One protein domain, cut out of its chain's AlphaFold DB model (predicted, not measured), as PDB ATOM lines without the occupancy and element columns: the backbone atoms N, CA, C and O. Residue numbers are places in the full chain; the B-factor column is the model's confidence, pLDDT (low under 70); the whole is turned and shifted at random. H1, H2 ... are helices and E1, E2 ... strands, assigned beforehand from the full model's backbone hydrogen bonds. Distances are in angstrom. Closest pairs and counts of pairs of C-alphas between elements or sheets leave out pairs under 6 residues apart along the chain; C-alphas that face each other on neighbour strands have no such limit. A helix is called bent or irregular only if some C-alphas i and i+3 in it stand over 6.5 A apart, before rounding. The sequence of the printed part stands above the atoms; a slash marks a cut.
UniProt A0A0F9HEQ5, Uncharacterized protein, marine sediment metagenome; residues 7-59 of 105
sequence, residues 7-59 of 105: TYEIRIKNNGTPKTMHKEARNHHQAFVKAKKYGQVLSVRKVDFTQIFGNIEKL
ATOM      1  N   THR A   7     -24.656  40.189  20.553       89.75
ATOM      2  CA  THR A   7     -24.385  40.253  19.117       89.75
ATOM      3  C   THR A   7     -25.642  39.885  18.342       89.75
ATOM      4  O   THR A   7     -26.307  38.889  18.631       89.75
ATOM      5  N   TYR A   8     -25.978  40.708  17.355       91.69
ATOM      6  CA  TYR A   8     -27.086  40.488  16.438       91.69
ATOM      7  C   TYR A   8     -26.556  40.270  15.022       91.69
ATOM      8  O   TYR A   8     -25.694  41.019  14.561       91.69
ATOM      9  N   GLU A   9     -27.097  39.268  14.339       91.56
ATOM     10  CA  GLU A   9     -26.987  39.070  12.898       91.56
ATOM     11  C   GLU A   9     -28.063  39.925  12.225       91.56
ATOM     12  O   GLU A   9     -29.235  39.888  12.605       91.56
ATOM     13  N   ILE A  10     -27.670  40.722  11.241       92.75
ATOM     14  CA  ILE A  10     -28.549  41.662  10.557       92.75
ATOM     15  C   ILE A  10     -28.402  41.459   9.057       92.75
ATOM     16  O   ILE A  10     -27.310  41.617   8.512       92.75
ATOM     17  N   ARG A  11     -29.508  41.148   8.380       91.50
ATOM     18  CA  ARG A  11     -29.564  41.099   6.917       91.50
ATOM     19  C   ARG A  11     -29.980  42.457   6.384       91.50
ATOM     20  O   ARG A  11     -31.011  42.995   6.783       91.50
ATOM     21  N   ILE A  12     -29.187  43.003   5.474       93.38
ATOM     22  CA  ILE A  12     -29.376  44.328   4.886       93.38
ATOM     23  C   ILE A  12     -29.329  44.202   3.373       93.38
ATOM     24  O   ILE A  12     -28.445  43.555   2.823       93.38
ATOM     25  N   LYS A  13     -30.264  44.851   2.687       91.31
ATOM     26  CA  LYS A  13     -30.232  45.035   1.243       91.31
ATOM     27  C   LYS A  13     -29.577  46.379   0.937       91.31
ATOM     28  O   LYS A  13     -30.104  47.426   1.312       91.31
ATOM     29  N   ASN A  14     -28.432  46.339   0.262       85.81
ATOM     30  CA  ASN A  14     -27.737  47.521  -0.238       85.81
ATOM     31  C   ASN A  14     -27.523  47.354  -1.750       85.81
ATOM     32  O   ASN A  14     -26.990  46.331  -2.185       85.81
ATOM     33  N   ASN A  15     -27.996  48.317  -2.546       84.25
ATOM     34  CA  ASN A  15     -27.938  48.293  -4.013       84.25
ATOM     35  C   ASN A  15     -28.439  46.974  -4.627       84.25
ATOM     36  O   ASN A  15     -27.782  46.364  -5.463       84.25
ATOM     37  N   GLY A  16     -29.579  46.474  -4.146       82.25
ATOM     38  CA  GLY A  16     -30.169  45.224  -4.635       82.25
ATOM     39  C   GLY A  16     -29.558  43.945  -4.052       82.25
ATOM     40  O   GLY A  16     -30.261  42.941  -3.973       82.25
ATOM     41  N   THR A  17     -28.319  43.987  -3.554       84.81
ATOM     42  CA  THR A  17     -27.629  42.816  -2.991       84.81
ATOM     43  C   THR A  17     -27.924  42.631  -1.495       84.81
ATOM     44  O   THR A  17     -27.707  43.564  -0.711       84.81
ATOM     45  N   PRO A  18     -28.427  41.458  -1.060       88.38
ATOM     46  CA  PRO A  18     -28.540  41.139   0.356       88.38
ATOM     47  C   PRO A  18     -27.156  40.812   0.928       88.38
ATOM     48  O   PRO A  18     -26.413  40.000   0.382       88.38
ATOM     49  N   LYS A  19     -26.812  41.442   2.047       87.75
ATOM     50  CA  LYS A  19     -25.588  41.203   2.813       87.75
ATOM     51  C   LYS A  19     -25.943  40.958   4.270       87.75
ATOM     52  O   LYS A  19     -26.863  41.577   4.805       87.75
ATOM     53  N   THR A  20     -25.192  40.081   4.918       89.94
ATOM     54  CA  THR A  20     -25.339  39.800   6.348       89.94
ATOM     55  C   THR A  20     -24.213  40.489   7.106       89.94
ATOM     56  O   THR A  20     -23.063  40.462   6.673       89.94
ATOM     57  N   MET A  21     -24.526  41.124   8.232       89.50
ATOM     58  CA  MET A  21     -23.536  41.753   9.100       89.50
ATOM     59  C   MET A  21     -23.817  41.472  10.572       89.50
ATOM     60  O   MET A  21     -24.962  41.266  10.964       89.50
ATOM     61  N   HIS A  22     -22.776  41.545  11.398       91.06
ATOM     62  CA  HIS A  22     -22.885  41.354  12.841       91.06
ATOM     63  C   HIS A  22     -22.662  42.677  13.575       91.06
ATOM     64  O   HIS A  22     -21.722  43.419  13.271       91.06
ATOM     65  N   LYS A  23     -23.535  43.003  14.531       89.94
ATOM     66  CA  LYS A  23     -23.408  44.205  15.366       89.94
ATOM     67  C   LYS A  23     -23.821  43.953  16.806       89.94
ATOM     68  O   LYS A  23     -24.826  43.306  17.077       89.94
ATOM     69  N   GLU A  24     -23.076  44.563  17.719       90.88
ATOM     70  CA  GLU A  24     -23.410  44.570  19.138       90.88
ATOM     71  C   GLU A  24     -24.483  45.615  19.464       90.88
ATOM     72  O   GLU A  24     -24.408  46.799  19.090       90.88
ATOM     73  N   ALA A  25     -25.495  45.180  20.204       90.62
ATOM     74  CA  ALA A  25     -26.563  46.024  20.711       90.62
ATOM     75  C   ALA A  25     -27.123  45.457  22.019       90.62
ATOM     76  O   ALA A  25     -27.018  44.266  22.293       90.62
ATOM     77  N   ARG A  26     -27.757  46.305  22.830       89.12
ATOM     78  CA  ARG A  26     -28.416  45.839  24.062       89.12
ATOM     79  C   ARG A  26     -29.761  45.179  23.789       89.12
ATOM     80  O   ARG A  26     -30.203  44.326  24.547       89.12
ATOM     81  N   ASN A  27     -30.418  45.593  22.712       90.81
ATOM     82  CA  ASN A  27     -31.700  45.063  22.289       90.81
ATOM     83  C   ASN A  27     -31.788  45.018  20.757       90.81
ATOM     84  O   ASN A  27     -31.026  45.670  20.036       90.81
ATOM     85  N   HIS A  28     -32.766  44.259  20.267       88.56
ATOM     86  CA  HIS A  28     -33.022  44.103  18.839       88.56
ATOM     87  C   HIS A  28     -33.324  45.459  18.175       88.56
ATOM     88  O   HIS A  28     -32.864  45.725  17.061       88.56
ATOM     89  N   HIS A  29     -34.057  46.347  18.850       92.19
ATOM     90  CA  HIS A  29     -34.414  47.648  18.289       92.19
ATOM     91  C   HIS A  29     -33.180  48.530  18.022       92.19
ATOM     92  O   HIS A  29     -33.049  49.108  16.945       92.19
ATOM     93  N   GLN A  30     -32.214  48.574  18.943       92.06
ATOM     94  CA  GLN A  30     -30.953  49.292  18.737       92.06
ATOM     95  C   GLN A  30     -30.134  48.696  17.594       92.06
ATOM     96  O   GLN A  30     -29.532  49.451  16.833       92.06
ATOM     97  N   ALA A  31     -30.108  47.367  17.454       91.19
ATOM     98  CA  ALA A  31     -29.443  46.715  16.328       91.19
ATOM     99  C   ALA A  31     -30.053  47.174  14.992       91.19
ATOM    100  O   ALA A  31     -29.326  47.585  14.090       91.19
ATOM    101  N   PHE A  32     -31.385  47.211  14.908       92.69
ATOM    102  CA  PHE A  32     -32.120  47.690  13.738       92.69
ATOM    103  C   PHE A  32     -31.813  49.160  13.411       92.69
ATOM    104  O   PHE A  32     -31.453  49.479  12.279       92.69
ATOM    105  N   VAL A  33     -31.879  50.057  14.401       94.12
ATOM    106  CA  VAL A  33     -31.585  51.490  14.213       94.12
ATOM    107  C   VAL A  33     -30.144  51.708  13.749       94.12
ATOM    108  O   VAL A  33     -29.909  52.450  12.796       94.12
ATOM    109  N   LYS A  34     -29.171  51.013  14.353       91.19
ATOM    110  CA  LYS A  34     -27.759  51.075  13.940       91.19
ATOM    111  C   LYS A  34     -27.530  50.555  12.521       91.19
ATOM    112  O   LYS A  34     -26.562  50.974  11.889       91.19
ATOM    113  N   ALA A  35     -28.363  49.630  12.049       91.56
ATOM    114  CA  ALA A  35     -28.231  48.990  10.748       91.56
ATOM    115  C   ALA A  35     -28.841  49.796   9.593       91.56
ATOM    116  O   ALA A  35     -28.331  49.719   8.479       91.56
ATOM    117  N   LYS A  36     -29.858  50.628   9.859       92.00
ATOM    118  CA  LYS A  36     -30.508  51.478   8.841       92.00
ATOM    119  C   LYS A  36     -29.538  52.332   8.024       92.00
ATOM    120  O   LYS A  36     -29.783  52.577   6.850       92.00
ATOM    121  N   LYS A  37     -28.418  52.758   8.616       91.56
ATOM    122  CA  LYS A  37     -27.409  53.574   7.922       91.56
ATOM    123  C   LYS A  37     -26.654  52.839   6.806       91.56
ATOM    124  O   LYS A  37     -25.966  53.486   6.030       91.56
ATOM    125  N   TYR A  38     -26.745  51.509   6.745       88.25
ATOM    126  CA  TYR A  38     -26.061  50.692   5.738       88.25
ATOM    127  C   TYR A  38     -26.995  50.196   4.621       88.25
ATOM    128  O   TYR A  38     -26.517  49.564   3.680       88.25
ATOM    129  N   GLY A  39     -28.306  50.444   4.723       90.56
ATOM    130  CA  GLY A  39     -29.304  50.035   3.733       90.56
ATOM    131  C   GLY A  39     -30.636  49.612   4.354       90.56
ATOM    132  O   GLY A  39     -30.898  49.827   5.542       90.56
ATOM    133  N   GLN A  40     -31.485  48.974   3.546       92.19
ATOM    134  CA  GLN A  40     -32.777  48.467   4.002       92.19
ATOM    135  C   GLN A  40     -32.578  47.190   4.820       92.19
ATOM    136  O   GLN A  40     -32.132  46.170   4.297       92.19
ATOM    137  N   VAL A  41     -32.923  47.232   6.104       92.31
ATOM    138  CA  VAL A  41     -32.843  46.059   6.980       92.31
ATOM    139  C   VAL A  41     -33.981  45.092   6.649       92.31
ATOM    140  O   VAL A  41     -35.147  45.472   6.699       92.31
ATOM    141  N   LEU A  42     -33.630  43.853   6.313       92.00
ATOM    142  CA  LEU A  42     -34.565  42.774   5.989       92.00
ATOM    143  C   LEU A  42     -34.914  41.944   7.225       92.00
ATOM    144  O   LEU A  42     -36.073  41.612   7.446       92.00
ATOM    145  N   SER A  43     -33.909  41.603   8.031       92.50
ATOM    146  CA  SER A  43     -34.101  40.840   9.262       92.50
ATOM    147  C   SER A  43     -33.009  41.145  10.278       92.50
ATOM    148  O   SER A  43     -31.900  41.552   9.930       92.50
ATOM    149  N   VAL A  44     -33.336  40.943  11.551       92.69
ATOM    150  CA  VAL A  44     -32.405  41.053  12.671       92.69
ATOM    151  C   VAL A  44     -32.657  39.862  13.584       92.69
ATOM    152  O   VAL A  44     -33.791  39.584  13.965       92.69
ATOM    153  N   ARG A  45     -31.592  39.161  13.945       91.38
ATOM    154  CA  ARG A  45     -31.615  37.958  14.768       91.38
ATOM    155  C   ARG A  45     -30.583  38.102  15.872       91.38
ATOM    156  O   ARG A  45     -29.465  38.533  15.614       91.38
ATOM    157  N   LYS A  46     -30.929  37.722  17.102       90.75
ATOM    158  CA  LYS A  46     -29.919  37.563  18.156       90.75
ATOM    159  C   LYS A  46     -29.070  36.339  17.826       90.75
ATOM    160  O   LYS A  46     -29.621  35.272  17.557       90.75
ATOM    161  N   VAL A  47     -27.753  36.507  17.828       86.31
ATOM    162  CA  VAL A  47     -26.826  35.405  17.591       86.31
ATOM    163  C   VAL A  47     -26.854  34.474  18.793       86.31
ATOM    164  O   VAL A  47     -26.690  34.914  19.933       86.31
ATOM    165  N   ASP A  48     -27.064  33.190  18.523       82.50
ATOM    166  CA  ASP A  48     -26.868  32.136  19.503       82.50
ATOM    167  C   ASP A  48     -25.448  31.588  19.351       82.50
ATOM    168  O   ASP A  48     -25.145  30.839  18.421       82.50
ATOM    169  N   PHE A  49     -24.561  32.009  20.250       69.62
ATOM    170  CA  PHE A  49     -23.165  31.584  20.226       69.62
ATOM    171  C   PHE A  49     -23.007  30.078  20.448       69.62
ATOM    172  O   PHE A  49     -22.079  29.489  19.905       69.62
ATOM    173  N   THR A  50     -23.925  29.435  21.175       71.94
ATOM    174  CA  THR A  50     -23.842  27.989  21.432       71.94
ATOM    175  C   THR A  50     -24.021  27.179  20.148       71.94
ATOM    176  O   THR A  50     -23.282  26.227  19.905       71.94
ATOM    177  N   GLN A  51     -24.921  27.622  19.263       64.00
ATOM    178  CA  GLN A  51     -25.111  27.026  17.938       64.00
ATOM    179  C   GLN A  51     -23.917  27.268  17.007       64.00
ATOM    180  O   GLN A  51     -23.600  26.408  16.189       64.00
ATOM    181  N   ILE A  52     -23.237  28.415  17.124       62.88
ATOM    182  CA  ILE A  52     -22.041  28.710  16.319       62.88
ATOM    183  C   ILE A  52     -20.905  27.755  16.680       62.88
ATOM    184  O   ILE A  52     -20.339  27.127  15.788       62.88
ATOM    185  N   PHE A  53     -20.594  27.611  17.970       62.16
ATOM    186  CA  PHE A  53     -19.507  26.732  18.405       62.16
ATOM    187  C   PHE A  53     -19.801  25.261  18.099       62.16
ATOM    188  O   PHE A  53     -18.947  24.579  17.542       62.16
ATOM    189  N   GLY A  54     -21.040  24.808  18.320       61.28
ATOM    190  CA  GLY A  54     -21.437  23.438  17.990       61.28
ATOM    191  C   GLY A  54     -21.351  23.105  16.495       61.28
ATOM    192  O   GLY A  54     -21.133  21.949  16.144       61.28
ATOM    193  N   ASN A  55     -21.491  24.095  15.608       60.41
ATOM    194  CA  ASN A  55     -21.307  23.896  14.169       60.41
ATOM    195  C   ASN A  55     -19.826  23.874  13.768       60.41
ATOM    196  O   ASN A  55     -19.470  23.110  12.880       60.41
ATOM    197  N   ILE A  56     -18.974  24.678  14.413       59.78
ATOM    198  CA  ILE A  56     -17.523  24.693  14.157       59.78
ATOM    199  C   ILE A  56     -16.886  23.363  14.576       59.78
ATOM    200  O   ILE A  56     -16.078  22.817  13.836       59.78
ATOM    201  N   GLU A  57     -17.278  22.810  15.724       58.91
ATOM    202  CA  GLU A  57     -16.752  21.524  16.207       58.91
ATOM    203  C   GLU A  57     -17.211  20.332  15.355       58.91
ATOM    204  O   GLU A  57     -16.513  19.326  15.262       58.91
ATOM    205  N   LYS A  58     -18.380  20.447  14.717       60.72
ATOM    206  CA  LYS A  58     -18.939  19.427  13.814       60.72
ATOM    207  C   LYS A  58     -18.541  19.622  12.354       60.72
ATOM    208  O   LYS A  58     -18.962  18.837  11.505       60.72
ATOM    209  N   LEU A  59     -17.787  20.673  12.044       60.81
ATOM    210  CA  LEU A  59     -17.297  20.920  10.700       60.81
ATOM    211  C   LEU A  59     -16.170  19.921  10.434       60.81
ATOM    212  O   LEU A  59     -15.091  20.019  11.015       60.81
TER     213      LEU A  59
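This is residues 7 to 59 of the 105 residues of an uncharacterized protein of marine sediment metagenome (UniProt A0A0F9HEQ5). A small, strongly twisted sheet of three strands curls round one helix, H1, on one face, while a second helix, H2, reaches away from this body as an arm, with residues 50 to 59 sticking out free. The printed part has 53 residues, with three named strands and two named helices in the order E1, E2, H1, E3, H2; the sheet runs E2, E1, E3 and is antiparallel throughout, and the class is mixed, helices and strands. The whole is only just loose, close to compact, with a radius of gyration of the C-alphas of 12.3 A, and its outline is flat, spanning 35 by 26 by 12 A.

Start at E1, residues 7 to 14, the inner strand of the sheet. A tight link leads to E2, residues 17 to 25, an edge strand that forms a hairpin with E1, antiparallel at 151 degrees between directions; look for N 10 and O 21, 2.8 A apart and within hydrogen-bond range. Next comes H1, residues 28 to 38, which is on the sheet; its closest C-alphas to E1 are those of Ala 31 and Tyr 8, 6.7 A apart, and to E2 those of Ala 31 and Ala 25, 5.3 A apart. On E1's other side find E3, residues 40 to 46, the second edge strand, antiparallel to E1 at 163 degrees, with N 9 and O 45 within hydrogen-bond range at 2.8 A. The closest C-alphas of H1 and E3 are those of Ala 35 and Val 41, 6.6 A apart. E2, H1 and E3 form a split strand-helix-strand unit, two strands running the same way with E1 between them, and its crossover is right-handed. H1 on one face of the sheet makes two layers. H2, residues 49 to 57, is not on the sheet and is apart from E1, E2 and H1. In H2 every O i to N i+4 pair is within hydrogen-bond range; in H1, 5 of 7 are.

Find C-alpha 7 at (-24.385, 40.253, 19.117); from there E1 runs 20.9 A to C-alpha 14. E2 covers 23.9 A, and E3 18.1 A. H1 begins at C-alpha 28, (-33.022, 44.103, 18.839), and runs 16.2 A; it is irregular, but only just: C-alphas 34 and 37 are 6.53 A apart. H2 runs 12.6 A to C-alpha 57 at (-16.752, 21.524, 16.207).

The two C-alphas farthest apart are those of Lys 37 and Lys 58, at 35.7 A. Without residues 50 to 59 the body spans 28 by 19 by 11 A. The printed part has no cut, and its four links are tight. Look for pLDDT under 70 at residue 49 and residues 51 to 59; the mean of the printed part is 84.5.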